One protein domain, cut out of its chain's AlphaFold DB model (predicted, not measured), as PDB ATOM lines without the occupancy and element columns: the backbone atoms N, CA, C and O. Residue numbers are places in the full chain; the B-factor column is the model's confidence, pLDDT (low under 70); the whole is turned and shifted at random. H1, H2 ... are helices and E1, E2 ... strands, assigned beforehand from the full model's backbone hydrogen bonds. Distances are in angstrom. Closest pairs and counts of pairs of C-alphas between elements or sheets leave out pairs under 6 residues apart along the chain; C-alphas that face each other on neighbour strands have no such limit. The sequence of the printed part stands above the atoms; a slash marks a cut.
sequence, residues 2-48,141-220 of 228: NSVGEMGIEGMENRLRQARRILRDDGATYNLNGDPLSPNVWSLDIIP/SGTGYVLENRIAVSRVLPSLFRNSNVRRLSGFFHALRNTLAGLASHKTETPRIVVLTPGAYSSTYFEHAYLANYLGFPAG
ATOM      1  N   ASN A   2     137.076  99.920  82.390       60.50
ATOM      2  CA  ASN A   2     137.317  99.133  83.615       60.50
ATOM      3  C   ASN A   2     136.067  98.930  84.488       60.50
ATOM      4  O   ASN A   2     135.813  97.814  84.915       60.50
ATOM      5  N   SER A   3     135.205  99.944  84.630       67.19
ATOM      6  CA  SER A   3     133.999  99.845  85.469       67.19
ATOM      7  C   SER A   3     132.943  98.842  84.985       67.19
ATOM      8  O   SER A   3     132.086  98.449  85.768       67.19
ATOM      9  N   VAL A   4     132.934  98.490  83.693       70.44
ATOM     10  CA  VAL A   4     132.033  97.454  83.148       70.44
ATOM     11  C   VAL A   4     132.641  96.073  83.382       70.44
ATOM     12  O   VAL A   4     131.936  95.166  83.809       70.44
ATOM     13  N   GLY A   5     133.957  95.935  83.183       72.12
ATOM     14  CA  GLY A   5     134.685  94.698  83.487       72.12
ATOM     15  C   GLY A   5     134.655  94.333  84.976       72.12
ATOM     16  O   GLY A   5     134.483  93.169  85.315       72.12
ATOM     17  N   GLU A   6     134.731  95.326  85.863       79.69
ATOM     18  CA  GLU A   6     134.661  95.155  87.324       79.69
ATOM     19  C   GLU A   6     133.273  94.735  87.832       79.69
ATOM     20  O   GLU A   6     133.156  94.167  88.914       79.69
ATOM     21  N   MET A   7     132.210  95.008  87.070       83.38
ATOM     22  CA  MET A   7     130.828  94.747  87.489       83.38
ATOM     23  C   MET A   7     130.451  93.257  87.419       83.38
ATOM     24  O   MET A   7     129.506  92.832  88.087       83.38
ATOM     25  N   GLY A   8     131.183  92.473  86.621       87.50
ATOM     26  CA  GLY A   8     130.894  91.061  86.380       87.50
ATOM     27  C   GLY A   8     129.546  90.817  85.686       87.50
ATOM     28  O   GLY A   8     128.761  91.734  85.430       87.50
ATOM     29  N   ILE A   9     129.265  89.549  85.373       89.44
ATOM     30  CA  ILE A   9     128.042  89.143  84.659       89.44
ATOM     31  C   ILE A   9     126.791  89.475  85.485       89.44
ATOM     32  O   ILE A   9     125.870  90.114  84.983       89.44
ATOM     33  N   GLU A  10     126.778  89.114  86.769       91.69
ATOM     34  CA  GLU A  10     125.615  89.309  87.643       91.69
ATOM     35  C   GLU A  10     125.246  90.792  87.807       91.69
ATOM     36  O   GLU A  10     124.072  91.175  87.731       91.69
ATOM     37  N   GLY A  11     126.250  91.658  87.984       91.25
ATOM     38  CA  GLY A  11     126.020  93.092  88.078       91.25
ATOM     39  C   GLY A  11     125.463  93.661  86.771       91.25
ATOM     40  O   GLY A  11     124.518  94.454  86.806       91.25
ATOM     41  N   MET A  12     125.963  93.201  85.620       90.69
ATOM     42  CA  MET A  12     125.452  93.589  84.303       90.69
ATOM     43  C   MET A  12     124.006  93.142  84.074       90.69
ATOM     44  O   MET A  12     123.180  93.941  83.626       90.69
ATOM     45  N   GLU A  13     123.654  91.915  84.451       92.25
ATOM     46  CA  GLU A  13     122.269  91.446  84.394       92.25
ATOM     47  C   GLU A  13     121.342  92.279  85.286       92.25
ATOM     48  O   GLU A  13     120.215  92.597  84.897       92.25
ATOM     49  N   ASN A  14     121.811  92.680  86.472       93.94
ATOM     50  CA  ASN A  14     121.056  93.565  87.352       93.94
ATOM     51  C   ASN A  14     120.814  94.934  86.694       93.94
ATOM     52  O   ASN A  14     119.684  95.428  86.700       93.94
ATOM     53  N   ARG A  15     121.828  95.527  86.046       93.69
ATOM     54  CA  ARG A  15     121.661  96.783  85.290       93.69
ATOM     55  C   ARG A  15     120.687  96.639  84.130       93.69
ATOM     56  O   ARG A  15     119.858  97.525  83.933       93.69
ATOM     57  N   LEU A  16     120.725  95.517  83.416       93.06
ATOM     58  CA  LEU A  16     119.791  95.247  82.327       93.06
ATOM     59  C   LEU A  16     118.348  95.128  82.842       93.06
ATOM     60  O   LEU A  16     117.437  95.716  82.261       93.06
ATOM     61  N   ARG A  17     118.128  94.432  83.967       93.50
ATOM     62  CA  ARG A  17     116.808  94.362  84.622       93.50
ATOM     63  C   ARG A  17     116.308  95.741  85.052       93.50
ATOM     64  O   ARG A  17     115.137  96.052  84.842       93.50
ATOM     65  N   GLN A  18     117.181  96.577  85.615       94.62
ATOM     66  CA  GLN A  18     116.845  97.955  85.990       94.62
ATOM     67  C   GLN A  18     116.460  98.799  84.768       94.62
ATOM     68  O   GLN A  18     115.442  99.482  84.808       94.62
ATOM     69  N   ALA A  19     117.217  98.711  83.671       93.94
ATOM     70  CA  ALA A  19     116.926  99.449  82.442       93.94
ATOM     71  C   ALA A  19     115.579  99.029  81.837       93.94
ATOM     72  O   ALA A  19     114.760  99.882  81.514       93.94
ATOM     73  N   ARG A  20     115.302  97.720  81.772       91.94
ATOM     74  CA  ARG A  20     114.006  97.193  81.311       91.94
ATOM     75  C   ARG A  20     112.840  97.676  82.167       91.94
ATOM     76  O   ARG A  20     111.773  97.956  81.634       91.94
ATOM     77  N   ARG A  21     113.036  97.775  83.486       91.88
ATOM     78  CA  ARG A  21     112.025  98.328  84.392       91.88
ATOM     79  C   ARG A  21     111.759  99.801  84.092       91.88
ATOM     80  O   ARG A  21     110.598 100.149  83.960       91.88
ATOM     81  N   ILE A  22     112.805 100.617  83.944       92.62
ATOM     82  CA  ILE A  22     112.672 102.039  83.583       92.62
ATOM     83  C   ILE A  22     111.880 102.176  82.280       92.62
ATOM     84  O   ILE A  22     110.839 102.814  82.278       92.62
ATOM     85  N   LEU A  23     112.301 101.485  81.217       91.88
ATOM     86  CA  LEU A  23     111.645 101.550  79.907       91.88
ATOM     87  C   LEU A  23     110.173 101.136  79.956       91.88
ATOM     88  O   LEU A  23     109.326 101.767  79.332       91.88
ATOM     89  N   ARG A  24     109.851 100.076  80.703       89.25
ATOM     90  CA  ARG A  24     108.466  99.629  80.872       89.25
ATOM     91  C   ARG A  24     107.639 100.645  81.659       89.25
ATOM     92  O   ARG A  24     106.509 100.916  81.272       89.25
ATOM     93  N   ASP A  25     108.184 101.166  82.755       89.00
ATOM     94  CA  ASP A  25     107.488 102.111  83.631       89.00
ATOM     95  C   ASP A  25     107.285 103.472  82.911       89.00
ATOM     96  O   ASP A  25     106.245 104.101  83.090       89.00
ATOM     97  N   ASP A  26     108.202 103.859  82.013       87.25
ATOM     98  CA  ASP A  26     108.099 105.035  81.129       87.25
ATOM     99  C   ASP A  26     107.232 104.769  79.867       87.25
ATOM    100  O   ASP A  26     106.975 105.674  79.071       87.25
ATOM    101  N   GLY A  27     106.737 103.537  79.676       85.44
ATOM    102  CA  GLY A  27     105.853 103.156  78.565       85.44
ATOM    103  C   GLY A  27     106.544 103.020  77.203       85.44
ATOM    104  O   GLY A  27     105.866 103.008  76.168       85.44
ATOM    105  N   ALA A  28     107.875 102.904  77.183       87.69
ATOM    106  CA  ALA A  28     108.676 102.765  75.973       87.69
ATOM    107  C   ALA A  28     108.319 101.477  75.231       87.69
ATOM    108  O   ALA A  28     108.653 100.363  75.643       87.69
ATOM    109  N   THR A  29     107.621 101.640  74.112       83.25
ATOM    110  CA  THR A  29     107.052 100.545  73.326       83.25
ATOM    111  C   THR A  29     107.301 100.750  71.837       83.25
ATOM    112  O   THR A  29     107.436 101.878  71.358       83.25
ATOM    113  N   TYR A  30     107.381  99.648  71.092       77.31
ATOM    114  CA  TYR A  30     107.427  99.657  69.632       77.31
ATOM    115  C   TYR A  30     106.623  98.477  69.089       77.31
ATOM    116  O   TYR A  30     106.848  97.319  69.460       77.31
ATOM    117  N   ASN A  31     105.653  98.760  68.219       72.19
ATOM    118  CA  ASN A  31     104.757  97.723  67.722       72.19
ATOM    119  C   ASN A  31     105.353  97.003  66.502       72.19
ATOM    120  O   ASN A  31     105.191  97.447  65.368       72.19
ATOM    121  N   LEU A  32     106.029  95.879  66.753       61.44
ATOM    122  CA  LEU A  32     106.560  94.992  65.707       61.44
ATOM    123  C   LEU A  32     105.499  94.063  65.106       61.44
ATOM    124  O   LEU A  32     105.642  93.634  63.967       61.44
ATOM    125  N   ASN A  33     104.456  93.741  65.872       61.16
ATOM    126  CA  ASN A  33     103.527  92.655  65.547       61.16
ATOM    127  C   ASN A  33     102.275  93.146  64.809       61.16
ATOM    128  O   ASN A  33     101.429  92.342  64.429       61.16
ATOM    129  N   GLY A  34     102.126  94.461  64.638       61.88
ATOM    130  CA  GLY A  34     100.972  95.071  63.985       61.88
ATOM    131  C   GLY A  34      99.694  95.085  64.829       61.88
ATOM    132  O   GLY A  34      98.757  95.761  64.424       61.88
ATOM    133  N   ASP A  35      99.654  94.418  65.993       68.31
ATOM    134  CA  ASP A  35      98.556  94.503  66.969       68.31
ATOM    135  C   ASP A  35      98.757  95.719  67.886       68.31
ATOM    136  O   ASP A  35      99.647  95.706  68.742       68.31
ATOM    137  N   PRO A  36      97.979  96.801  67.730       63.62
ATOM    138  CA  PRO A  36      98.207  98.024  68.488       63.62
ATOM    139  C   PRO A  36      97.711  97.948  69.931       63.62
ATOM    140  O   PRO A  36      98.001  98.846  70.717       63.62
ATOM    141  N   LEU A  37      96.999  96.876  70.293       66.75
ATOM    142  CA  LEU A  37      96.561  96.609  71.661       66.75
ATOM    143  C   LEU A  37      97.629  95.875  72.485       66.75
ATOM    144  O   LEU A  37      97.553  95.881  73.713       66.75
ATOM    145  N   SER A  38      98.643  95.305  71.826       69.38
ATOM    146  CA  SER A  38      99.699  94.509  72.462       69.38
ATOM    147  C   SER A  38     101.101  94.919  71.979       69.38
ATOM    148  O   SER A  38     101.838  94.086  71.440       69.38
ATOM    149  N   PRO A  39     101.508  96.197  72.123       70.88
ATOM    150  CA  PRO A  39     102.817  96.624  71.654       70.88
ATOM    151  C   PRO A  39     103.933  95.988  72.495       70.88
ATOM    152  O   PRO A  39     103.833  95.865  73.717       70.88
ATOM    153  N   ASN A  40     105.034  95.607  71.843       79.56
ATOM    154  CA  ASN A  40     106.189  95.062  72.548       79.56
ATOM    155  C   ASN A  40     106.898  96.172  73.329       79.56
ATOM    156  O   ASN A  40     107.066  97.291  72.833       79.56
ATOM    157  N   VAL A  41     107.365  95.844  74.537       81.31
ATOM    158  CA  VAL A  41     108.261  96.728  75.294       81.31
ATOM    159  C   VAL A  41     109.544  96.921  74.491       81.31
ATOM    160  O   VAL A  41     110.103  95.961  73.954       81.31
ATOM    161  N   TRP A  42     110.005  98.165  74.414       88.38
ATOM    162  CA  TRP A  42     111.235  98.515  73.725       88.38
ATOM    163  C   TRP A  42     112.423  97.741  74.310       88.38
ATOM    164  O   TRP A  42     112.684  97.775  75.515       88.38
ATOM    165  N   SER A  43     113.138  97.019  73.447       85.94
ATOM    166  CA  SER A  43     114.298  96.225  73.845       85.94
ATOM    167  C   SER A  43     115.571  97.048  73.681       85.94
ATOM    168  O   SER A  43     115.906  97.468  72.576       85.94
ATOM    169  N   LEU A  44     116.282  97.261  74.787       90.69
ATOM    170  CA  LEU A  44     117.516  98.038  74.843       90.69
ATOM    171  C   LEU A  44     118.684  97.165  75.300       90.69
ATOM    172  O   LEU A  44     118.616  96.542  76.364       90.69
ATOM    173  N   ASP A  45     119.772  97.194  74.534       90.94
ATOM    174  CA  ASP A  45     121.094  96.809  75.024       90.94
ATOM    175  C   ASP A  45     121.719  97.987  75.785       90.94
ATOM    176  O   ASP A  45     121.727  99.126  75.316       90.94
ATOM    177  N   ILE A  46     122.215  97.722  76.991       91.25
ATOM    178  CA  ILE A  46     122.794  98.741  77.870       91.25
ATOM    179  C   ILE A  46     124.273  99.011  77.581       91.25
ATOM    180  O   ILE A  46     124.814  99.983  78.109       91.25
ATOM    181  N   ILE A  47     124.936  98.185  76.766       89.88
ATOM    182  CA  ILE A  47     126.302  98.433  76.308       89.88
ATOM    183  C   ILE A  47     126.246  99.400  75.118       89.88
ATOM    184  O   ILE A  47     125.755  99.039  74.049       89.88
ATOM    185  N   PRO A  48     126.748 100.640  75.261       88.81
ATOM    186  CA  PRO A  48     126.718 101.593  74.166       88.81
ATOM    187  C   PRO A  48     127.756 101.238  73.104       88.81
ATOM    188  O   PRO A  48     128.893 100.879  73.417       88.81
ATOM    189  N   SER A 141     111.348 108.415  62.116       88.75
ATOM    190  CA  SER A 141     111.222 108.025  63.518       88.75
ATOM    191  C   SER A 141     112.570 107.616  64.110       88.75
ATOM    192  O   SER A 141     113.503 107.279  63.384       88.75
ATOM    193  N   GLY A 142     112.675 107.612  65.437       91.06
ATOM    194  CA  GLY A 142     113.818 107.089  66.189       91.06
ATOM    195  C   GLY A 142     114.381 108.034  67.253       91.06
ATOM    196  O   GLY A 142     114.944 107.574  68.245       91.06
ATOM    197  N   THR A 143     114.231 109.350  67.101       93.69
ATOM    198  CA  THR A 143     114.809 110.330  68.040       93.69
ATOM    199  C   THR A 143     114.259 110.246  69.461       93.69
ATOM    200  O   THR A 143     115.029 110.422  70.408       93.69
ATOM    201  N   GLY A 144     112.975 109.920  69.635       93.00
ATOM    202  CA  GLY A 144     112.387 109.687  70.955       93.00
ATOM    203  C   GLY A 144     113.013 108.472  71.635       93.00
ATOM    204  O   GLY A 144     113.427 108.555  72.788       93.00
ATOM    205  N   TYR A 145     113.198 107.380  70.887       93.19
ATOM    206  CA  TYR A 145     113.872 106.176  71.378       93.19
ATOM    207  C   TYR A 145     115.342 106.439  71.720       93.19
ATOM    208  O   TYR A 145     115.825 105.974  72.746       93.19
ATOM    209  N   VAL A 146     116.063 107.215  70.905       94.19
ATOM    210  CA  VAL A 146     117.464 107.583  71.183       94.19
ATOM    211  C   VAL A 146     117.582 108.387  72.480       94.19
ATOM    212  O   VAL A 146     118.494 108.137  73.275       94.19
ATOM    213  N   LEU A 147     116.672 109.334  72.709       94.25
ATOM    214  CA  LEU A 147     116.633 110.123  73.936       94.25
ATOM    215  C   LEU A 147     116.301 109.257  75.157       94.25
ATOM    216  O   LEU A 147     117.021 109.322  76.155       94.25
ATOM    217  N   GLU A 148     115.282 108.406  75.053       94.12
ATOM    218  CA  GLU A 148     114.874 107.510  76.134       94.12
ATOM    219  C   GLU A 148     115.983 106.506  76.479       94.12
ATOM    220  O   GLU A 148     116.381 106.384  77.638       94.12
ATOM    221  N   ASN A 149     116.615 105.899  75.470       94.06
ATOM    222  CA  ASN A 149     117.792 105.047  75.651       94.06
ATOM    223  C   ASN A 149     118.906 105.792  76.390       94.06
ATOM    224  O   ASN A 149     119.497 105.274  77.338       94.06
ATOM    225  N   ARG A 150     119.202 107.032  75.985       93.12
ATOM    226  CA  ARG A 150     120.251 107.845  76.610       93.12
ATOM    227  C   ARG A 150     119.955 108.105  78.088       93.12
ATOM    228  O   ARG A 150     120.876 108.018  78.902       93.12
ATOM    229  N   ILE A 151     118.702 108.393  78.435       92.38
ATOM    230  CA  ILE A 151     118.268 108.620  79.817       92.38
ATOM    231  C   ILE A 151     118.348 107.317  80.617       92.38
ATOM    232  O   ILE A 151     119.014 107.293  81.657       92.38
ATOM    233  N   ALA A 152     117.762 106.228  80.117       94.00
ATOM    234  CA  ALA A 152     117.756 104.928  80.779       94.00
ATOM    235  C   ALA A 152     119.179 104.419  81.068       94.00
ATOM    236  O   ALA A 152     119.498 104.123  82.223       94.00
ATOM    237  N   VAL A 153     120.072 104.400  80.064       93.62
ATOM    238  CA  VAL A 153     121.460 103.934  80.256       93.62
ATOM    239  C   VAL A 153     122.217 104.845  81.225       93.62
ATOM    240  O   VAL A 153     122.946 104.345  82.080       93.62
ATOM    241  N   SER A 154     122.010 106.168  81.180       92.62
ATOM    242  CA  SER A 154     122.679 107.084  82.118       92.62
ATOM    243  C   SER A 154     122.303 106.844  83.588       92.62
ATOM    244  O   SER A 154     123.136 107.049  84.473       92.62
ATOM    245  N   ARG A 155     121.079 106.361  83.854       92.94
ATOM    246  CA  ARG A 155     120.601 106.008  85.201       92.94
ATOM    247  C   ARG A 155     121.201 104.692  85.701       92.94
ATOM    248  O   ARG A 155     121.556 104.601  86.874       92.94
ATOM    249  N   VAL A 156     121.329 103.686  84.832       94.00
ATOM    250  CA  VAL A 156     121.816 102.351  85.233       94.00
ATOM    251  C   VAL A 156     123.337 102.205  85.174       94.00
ATOM    252  O   VAL A 156     123.906 101.455  85.965       94.00
ATOM    253  N   LEU A 157     124.019 102.953  84.302       92.06
ATOM    254  CA  LEU A 157     125.479 102.945  84.141       92.06
ATOM    255  C   LEU A 157     126.087 104.351  84.337       92.06
ATOM    256  O   LEU A 157     126.802 104.856  83.467       92.06
ATOM    257  N   PRO A 158     125.869 105.010  85.489       89.69
ATOM    258  CA  PRO A 158     126.266 106.405  85.679       89.69
ATOM    259  C   PRO A 158     127.790 106.612  85.684       89.69
ATOM    260  O   PRO A 158     128.271 107.674  85.297       89.69
ATOM    261  N   SER A 159     128.572 105.611  86.103       86.62
ATOM    262  CA  SER A 159     130.041 105.664  86.060       86.62
ATOM    263  C   SER A 159     130.575 105.700  84.630       86.62
ATOM    264  O   SER A 159     131.498 106.459  84.351       86.62
ATOM    265  N   LEU A 160     129.963 104.947  83.710       85.00
ATOM    266  CA  LEU A 160     130.341 104.947  82.300       85.00
ATOM    267  C   LEU A 160     130.138 106.333  81.678       85.00
ATOM    268  O   LEU A 160     131.006 106.813  80.956       85.00
ATOM    269  N   PHE A 161     129.040 107.005  82.024       83.44
ATOM    270  CA  PHE A 161     128.748 108.361  81.563       83.44
ATOM    271  C   PHE A 161     129.649 109.421  82.186       83.44
ATOM    272  O   PHE A 161     130.045 110.346  81.491       83.44
ATOM    273  N   ARG A 162     129.983 109.306  83.477       83.69
ATOM    274  CA  ARG A 162     130.905 110.247  84.136       83.69
ATOM    275  C   ARG A 162     132.330 110.138  83.608       83.69
ATOM    276  O   ARG A 162     133.006 111.149  83.481       83.69
ATOM    277  N   ASN A 163     132.769 108.920  83.307       83.06
ATOM    278  CA  ASN A 163     134.135 108.647  82.865       83.06
ATOM    279  C   ASN A 163     134.316 108.796  81.347       83.06
ATOM    280  O   ASN A 163     135.417 108.584  80.845       83.06
ATOM    281  N   SER A 164     133.249 109.124  80.617       79.31
ATOM    282  CA  SER A 164     133.274 109.307  79.167       79.31
ATOM    283  C   SER A 164     132.791 110.718  78.834       79.31
ATOM    284  O   SER A 164     131.804 111.183  79.394       79.31
ATOM    285  N   ASN A 165     133.437 111.404  77.890       84.56
ATOM    286  CA  ASN A 165     133.015 112.736  77.429       84.56
ATOM    287  C   ASN A 165     131.799 112.642  76.491       84.56
ATOM    288  O   ASN A 165     131.847 112.997  75.315       84.56
ATOM    289  N   VAL A 166     130.693 112.100  77.003       88.56
ATOM    290  CA  VAL A 166     129.486 111.822  76.224       88.56
ATOM    291  C   VAL A 166     128.821 113.132  75.786       88.56
ATOM    292  O   VAL A 166     128.334 113.900  76.618       88.56
ATOM    293  N   ARG A 167     128.724 113.366  74.469       90.12
ATOM    294  CA  ARG A 167     127.988 114.514  73.913       90.12
ATOM    295  C   ARG A 167     126.504 114.461  74.309       90.12
ATOM    296  O   ARG A 167     125.859 113.408  74.249       90.12
ATOM    297  N   ARG A 168     125.959 115.611  74.723       91.12
ATOM    298  CA  ARG A 168     124.555 115.759  75.144       91.12
ATOM    299  C   ARG A 168     123.634 115.882  73.931       91.12
ATOM    300  O   ARG A 168     123.926 116.635  73.010       91.12
ATOM    301  N   LEU A 169     122.479 115.218  73.982       93.75
ATOM    302  CA  LEU A 169     121.459 115.286  72.926       93.75
ATOM    303  C   LEU A 169     120.602 116.561  72.982       93.75
ATOM    304  O   LEU A 169     119.917 116.887  72.020       93.75
ATOM    305  N   SER A 170     120.640 117.312  74.089       91.94
ATOM    306  CA  SER A 170     119.798 118.500  74.292       91.94
ATOM    307  C   SER A 170     119.985 119.575  73.218       91.94
ATOM    308  O   SER A 170     119.028 120.265  72.878       91.94
ATOM    309  N   GLY A 171     121.195 119.705  72.659       94.00
ATOM    310  CA  GLY A 171     121.478 120.657  71.580       94.00
ATOM    311  C   GLY A 171     120.662 120.378  70.316       94.00
ATOM    312  O   GLY A 171     120.111 121.306  69.732       94.00
ATOM    313  N   PHE A 172     120.501 119.101  69.952       94.38
ATOM    314  CA  PHE A 172     119.682 118.686  68.813       94.38
ATOM    315  C   PHE A 172     118.211 119.080  69.000       94.38
ATOM    316  O   PHE A 172     117.623 119.720  68.135       94.38
ATOM    317  N   PHE A 173     117.624 118.767  70.159       94.81
ATOM    318  CA  PHE A 173     116.219 119.082  70.440       94.81
ATOM    319  C   PHE A 173     115.960 120.589  70.554       94.81
ATOM    320  O   PHE A 173     114.912 121.073  70.123       94.81
ATOM    321  N   HIS A 174     116.926 121.347  71.079       94.31
ATOM    322  CA  HIS A 174     116.856 122.805  71.086       94.31
ATOM    323  C   HIS A 174     116.891 123.377  69.663       94.31
ATOM    324  O   HIS A 174     116.054 124.212  69.321       94.31
ATOM    325  N   ALA A 175     117.802 122.885  68.815       94.06
ATOM    326  CA  ALA A 175     117.865 123.268  67.409       94.06
ATOM    327  C   ALA A 175     116.559 122.929  66.675       94.06
ATOM    328  O   ALA A 175     116.009 123.794  66.003       94.06
ATOM    329  N   LEU A 176     116.003 121.729  66.877       93.50
ATOM    330  CA  LEU A 176     114.720 121.325  66.296       93.50
ATOM    331  C   LEU A 176     113.587 122.284  66.685       93.50
ATOM    332  O   LEU A 176     112.870 122.779  65.816       93.50
ATOM    333  N   ARG A 177     113.444 122.592  67.982       93.31
ATOM    334  CA  ARG A 177     112.421 123.525  68.478       93.31
ATOM    335  C   ARG A 177     112.576 124.916  67.864       93.31
ATOM    336  O   ARG A 177     111.580 125.500  67.443       93.31
ATOM    337  N   ASN A 178     113.803 125.430  67.792       92.50
ATOM    338  CA  ASN A 178     114.075 126.749  67.221       92.50
ATOM    339  C   ASN A 178     113.809 126.784  65.714       92.50
ATOM    340  O   ASN A 178     113.205 127.740  65.232       92.50
ATOM    341  N   THR A 179     114.194 125.737  64.981       93.25
ATOM    342  CA  THR A 179     113.911 125.614  63.547       93.25
ATOM    343  C   THR A 179     112.407 125.621  63.291       93.25
ATOM    344  O   THR A 179     111.937 126.416  62.481       93.25
ATOM    345  N   LEU A 180     111.632 124.814  64.026       92.75
ATOM    346  CA  LEU A 180     110.170 124.771  63.892       92.75
ATOM    347  C   LEU A 180     109.509 126.112  64.245       92.75
ATOM    348  O   LEU A 180     108.606 126.552  63.536       92.75
ATOM    349  N   ALA A 181     109.970 126.790  65.301       92.62
ATOM    350  CA  ALA A 181     109.486 128.125  65.650       92.62
ATOM    351  C   ALA A 181     109.812 129.156  64.551       92.62
ATOM    352  O   ALA A 181     108.967 129.977  64.189       92.62
ATOM    353  N   GLY A 182     111.010 129.071  63.967       92.56
ATOM    354  CA  GLY A 182     111.477 129.946  62.893       92.56
ATOM    355  C   GLY A 182     110.595 129.910  61.643       92.56
ATOM    356  O   GLY A 182     110.400 130.953  61.015       92.56
ATOM    357  N   LEU A 183     109.969 128.767  61.335       92.38
ATOM    358  CA  LEU A 183     109.036 128.625  60.206       92.38
ATOM    359  C   LEU A 183     107.799 129.528  60.321       92.38
ATOM    360  O   LEU A 183     107.159 129.835  59.319       92.38
ATOM    361  N   ALA A 184     107.447 129.979  61.524       92.44
ATOM    362  CA  ALA A 184     106.293 130.839  61.768       92.44
ATOM    363  C   ALA A 184     106.669 132.281  62.152       92.44
ATOM    364  O   ALA A 184     105.773 133.102  62.331       92.44
ATOM    365  N   SER A 185     107.965 132.612  62.199       87.56
ATOM    366  CA  SER A 185     108.480 133.931  62.623       87.56
ATOM    367  C   SER A 185     107.896 135.113  61.839       87.56
ATOM    368  O   SER A 185     107.600 136.155  62.408       87.56
ATOM    369  N   HIS A 186     107.648 134.933  60.540       88.25
ATOM    370  CA  HIS A 186     107.004 135.931  59.675       88.25
ATOM    371  C   HIS A 186     105.511 136.178  59.983       88.25
ATOM    372  O   HIS A 186     104.932 137.123  59.454       88.25
ATOM    373  N   LYS A 187     104.867 135.321  60.787       90.44
ATOM    374  CA  LYS A 187     103.448 135.429  61.174       90.44
ATOM    375  C   LYS A 187     103.266 135.801  62.640       90.44
ATOM    376  O   LYS A 187     102.285 136.456  62.976       90.44
ATOM    377  N   THR A 188     104.141 135.319  63.520       92.12
ATOM    378  CA  THR A 188     104.016 135.511  64.966       92.12
ATOM    379  C   THR A 188     105.346 135.291  65.682       92.12
ATOM    380  O   THR A 188     106.147 134.447  65.285       92.12
ATOM    381  N   GLU A 189     105.545 136.016  66.780       89.50
ATOM    382  CA  GLU A 189     106.682 135.841  67.692       89.50
ATOM    383  C   GLU A 189     106.496 134.656  68.653       89.50
ATOM    384  O   GLU A 189     107.469 134.135  69.197       89.50
ATOM    385  N   THR A 190     105.256 134.197  68.859       90.44
ATOM    386  CA  THR A 190     104.907 133.136  69.820       90.44
ATOM    387  C   THR A 190     104.216 131.954  69.130       90.44
ATOM    388  O   THR A 190     103.050 131.645  69.397       90.44
ATOM    389  N   PRO A 191     104.913 131.252  68.217       92.88
ATOM    390  CA  PRO A 191     104.310 130.172  67.455       92.88
ATOM    391  C   PRO A 191     103.940 128.986  68.346       92.88
ATOM    392  O   PRO A 191     104.734 128.511  69.161       92.88
ATOM    393  N   ARG A 192     102.728 128.462  68.151       92.88
ATOM    394  CA  ARG A 192     102.287 127.217  68.782       92.88
ATOM    395  C   ARG A 192     102.651 126.038  67.888       92.88
ATOM    396  O   ARG A 192     102.034 125.836  66.846       92.88
ATOM    397  N   ILE A 193     103.640 125.261  68.315       94.19
ATOM    398  CA  ILE A 193     104.063 124.028  67.645       94.19
ATOM    399  C   ILE A 193     103.240 122.869  68.208       94.19
ATOM    400  O   ILE A 193     103.075 122.777  69.422       94.19
ATOM    401  N   VAL A 194     102.726 122.002  67.338       94.50
ATOM    402  CA  VAL A 194     101.916 120.833  67.713       94.50
ATOM    403  C   VAL A 194     102.464 119.567  67.063       94.50
ATOM    404  O   VAL A 194     102.999 119.619  65.956       94.50
ATOM    405  N   VAL A 195     102.300 118.427  67.735       92.81
ATOM    406  CA  VAL A 195     102.596 117.102  67.178       92.81
ATOM    407  C   VAL A 195     101.294 116.477  66.692       92.81
ATOM    408  O   VAL A 195     100.415 116.139  67.487       92.81
ATOM    409  N   LEU A 196     101.172 116.324  65.374       92.00
ATOM    410  CA  LEU A 196     100.065 115.606  64.755       92.00
ATOM    411  C   LEU A 196     100.419 114.121  64.671       92.00
ATOM    412  O   LEU A 196     101.406 113.756  64.037       92.00
ATOM    413  N   THR A 197      99.609 113.270  65.293       88.69
ATOM    414  CA  THR A 197      99.827 111.819  65.307       88.69
ATOM    415  C   THR A 197      98.634 111.078  64.695       88.69
ATOM    416  O   THR A 197      97.490 111.472  64.928       88.69
ATOM    417  N   PRO A 198      98.853 109.978  63.949       84.81
ATOM    418  CA  PRO A 198      97.781 109.057  63.542       84.81
ATOM    419  C   PRO A 198      97.074 108.376  64.733       84.81
ATOM    420  O   PRO A 198      96.045 107.732  64.550       84.81
ATOM    421  N   GLY A 199      97.603 108.526  65.953       83.44
ATOM    422  CA  GLY A 199      97.011 108.012  67.185       83.44
ATOM    423  C   GLY A 199      97.619 106.685  67.635       83.44
ATOM    424  O   GLY A 199      98.628 106.232  67.095       83.44
ATOM    425  N   ALA A 200      96.993 106.075  68.645       77.94
ATOM    426  CA  ALA A 200      97.511 104.901  69.356       77.94
ATOM    427  C   ALA A 200      97.737 103.667  68.465       77.94
ATOM    428  O   ALA A 200      98.512 102.787  68.823       77.94
ATOM    429  N   TYR A 201      97.099 103.617  67.292       75.44
ATOM    430  CA  TYR A 201      97.255 102.514  66.347       75.44
ATOM    431  C   TYR A 201      98.576 102.545  65.559       75.44
ATOM    432  O   TYR A 201      98.893 101.592  64.853       75.44
ATOM    433  N   SER A 202      99.358 103.626  65.658       80.12
ATOM    434  CA  SER A 202     100.663 103.726  65.002       80.12
ATOM    435  C   SER A 202     101.763 103.031  65.793       80.12
ATOM    436  O   SER A 202     101.861 103.166  67.012       80.12
ATOM    437  N   SER A 203     102.654 102.344  65.074       79.25
ATOM    438  CA  SER A 203     103.804 101.647  65.653       79.25
ATOM    439  C   SER A 203     104.802 102.558  66.369       79.25
ATOM    440  O   SER A 203     105.544 102.074  67.222       79.25
ATOM    441  N   THR A 204     104.787 103.858  66.069       83.69
ATOM    442  CA  THR A 204     105.675 104.887  66.632       83.69
ATOM    443  C   THR A 204     104.932 105.859  67.553       83.69
ATOM    444  O   THR A 204     105.456 106.919  67.893       83.69
ATOM    445  N   TYR A 205     103.711 105.520  67.992       86.50
ATOM    446  CA  TYR A 205     102.901 106.400  68.839       86.50
ATOM    447  C   TYR A 205     103.614 106.809  70.135       86.50
ATOM    448  O   TYR A 205     103.540 107.978  70.524       86.50
ATOM    449  N   PHE A 206     104.340 105.873  70.763       89.38
ATOM    450  CA  PHE A 206     105.163 106.163  71.938       89.38
ATOM    451  C   PHE A 206     106.110 107.335  71.674       89.38
ATOM    452  O   PHE A 206     106.106 108.299  72.431       89.38
ATOM    453  N   GLU A 207     106.868 107.293  70.576       91.00
ATOM    454  CA  GLU A 207     107.804 108.360  70.233       91.00
ATOM    455  C   GLU A 207     107.092 109.704  70.063       91.00
ATOM    456  O   GLU A 207     107.574 110.715  70.572       91.00
ATOM    457  N   HIS A 208     105.945 109.733  69.382       91.69
ATOM    458  CA  HIS A 208     105.207 110.978  69.168       91.69
ATOM    459  C   HIS A 208     104.769 111.602  70.499       91.69
ATOM    460  O   HIS A 208     104.984 112.794  70.721       91.69
ATOM    461  N   ALA A 209     104.187 110.799  71.394       90.50
ATOM    462  CA  ALA A 209     103.750 111.250  72.714       90.50
ATOM    463  C   ALA A 209     104.938 111.668  73.595       90.50
ATOM    464  O   ALA A 209     104.892 112.702  74.265       90.50
ATOM    465  N   TYR A 210     106.022 110.896  73.548       91.81
ATOM    466  CA  TYR A 210     107.238 111.150  74.307       91.81
ATOM    467  C   TYR A 210     107.910 112.461  73.887       91.81
ATOM    468  O   TYR A 210     108.198 113.309  74.731       91.81
ATOM    469  N   LEU A 211     108.104 112.675  72.580       92.88
ATOM    470  CA  LEU A 211     108.687 113.907  72.048       92.88
ATOM    471  C   LEU A 211     107.785 115.119  72.283       92.88
ATOM    472  O   LEU A 211     108.295 116.187  72.613       92.88
ATOM    473  N   ALA A 212     106.463 114.964  72.158       93.06
ATOM    474  CA  ALA A 212     105.511 116.024  72.476       93.06
ATOM    475  C   ALA A 212     105.659 116.482  73.934       93.06
ATOM    476  O   ALA A 212     105.827 117.673  74.191       93.06
ATOM    477  N   ASN A 213     105.696 115.535  74.877       91.88
ATOM    478  CA  ASN A 213     105.902 115.834  76.290       91.88
ATOM    479  C   ASN A 213     107.281 116.466  76.549       91.88
ATOM    480  O   ASN A 213     107.375 117.501  77.206       91.88
ATOM    481  N   TYR A 214     108.349 115.896  75.983       91.62
ATOM    482  CA  TYR A 214     109.718 116.379  76.179       91.62
ATOM    483  C   TYR A 214     109.948 117.797  75.627       91.62
ATOM    484  O   TYR A 214     110.638 118.604  76.248       91.62
ATOM    485  N   LEU A 215     109.367 118.116  74.467       92.50
ATOM    486  CA  LEU A 215     109.495 119.426  73.819       92.50
ATOM    487  C   LEU A 215     108.449 120.446  74.300       92.50
ATOM    488  O   LEU A 215     108.534 121.624  73.939       92.50
ATOM    489  N   GLY A 216     107.478 120.013  75.112       91.69
ATOM    490  CA  GLY A 216     106.370 120.842  75.586       91.69
ATOM    491  C   GLY A 216     105.380 121.221  74.481       91.69
ATOM    492  O   GLY A 216     104.818 122.316  74.503       91.69
ATOM    493  N   PHE A 217     105.196 120.353  73.486       93.19
ATOM    494  CA  PHE A 217     104.259 120.556  72.384       93.19
ATOM    495  C   PHE A 217     102.933 119.844  72.672       93.19
ATOM    496  O   PHE A 217     102.944 118.678  73.067       93.19
ATOM    497  N   PRO A 218     101.773 120.483  72.435       89.31
ATOM    498  CA  PRO A 218     100.503 119.773  72.434       89.31
ATOM    499  C   PRO A 218     100.507 118.659  71.379       89.31
ATOM    500  O   PRO A 218     100.919 118.881  70.238       89.31
ATOM    501  N   ALA A 219     100.014 117.479  71.751       83.94
ATOM    502  CA  ALA A 219      99.787 116.365  70.835       83.94
ATOM    503  C   ALA A 219      98.292 116.224  70.531       83.94
ATOM    504  O   ALA A 219      97.457 116.347  71.427       83.94
ATOM    505  N   GLY A 220      97.952 115.942  69.275       79.94
ATOM    506  CA  GLY A 220      96.574 115.696  68.862       79.94
ATOM    507  C   GLY A 220      96.490 114.751  67.670       79.94
ATOM    508  O   GLY A 220      97.402 114.687  66.845       79.94
TER     509      GLY A 220
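AT A GLANCE: This is residues 2 to 48 and 141 to 220 of the 228 residues of the protein "Domain of uncharacterized function (DUF404)" of Raoultella terrigena (UniProt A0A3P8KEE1). A loose chain of helices lies spread along one long axis, with H3 near its middle; part of the longest helix, H2, packs on H3 at a steep tilt, and H6 crosses near the other end of H3. The small helices H1 and H4 lie toward one end of the long axis, and H5 and the link after it reach toward the other, while residues 26 to 48 after H2 form a long stretch that folds back on itself. The printed part has 127 residues, with six named helices and one named strand in the order H1, H2, H3, H4, H5, E1, H6; the class is mostly helix. The whole is loose, with a radius of gyration of the C-alphas of 17.5 A, and spans 58 by 39 by 18 A.

HOW THE PARTS SIT: H2, residues 8 to 25, touches H3, residues 143 to 156, with residues 15 to 23 alone. Their closest C-alphas, those of Arg 15 and Val 156, are 5.6 A apart, and the helices run opposite ways at a steep tilt of 47 degrees. H3 touches H6, residues 205 to 215, with residues 143 to 145 alone; the closest C-alphas, of Gly 144 and Glu 207, are 4.8 A apart, and the lines are about perpendicular at 75 degrees. H5, residues 170 to 182, is close to H6 but not clearly touching, with C-alphas 177 and 215 closest at 7.3 A. H1, residues 2 to 5, and H4, residues 158 to 162, only just touch, with 3 pairs of C-alphas within 8 A, the closest being Ser 3 and Leu 160 at 7.0 A. E1, residues 195 to 197, pairs with no named strand, but its residues 195 to 196 pair with residues 219 to 220, parallel. The closest C-alphas of E1 and H6, of Val 195 and Ala 212, are 6.1 A apart. Residues 29 to 30 pair with residues 40 to 41, antiparallel. H2 and H5 are apart. In H2, H3, H4, H5 and H6 every O i to N i+4 pair is within hydrogen-bond range; H1 is too short for such a pair.

IN THESE COORDINATES: H2 is 26.0 A long from C-alpha 8 at (130.894, 91.061, 86.380) to C-alpha 25. H3 measures 20.2 A, H5 18.2 A and H6 15.4 A, the last ending at C-alpha 215 at (109.495, 119.426, 73.819).

THE WHOLE: The two C-alphas farthest apart, of Gly 8 and Lys 187, are 57.9 A apart. Residues 49 to 140 are not printed, and C-alphas 48 and 141 across the cut are 19.9 A apart. The link from H5 to E1 is long, with 12 residues. The mean pLDDT of the printed part is 87.4; residues 2 to 3 and 32 to 38 are under 70.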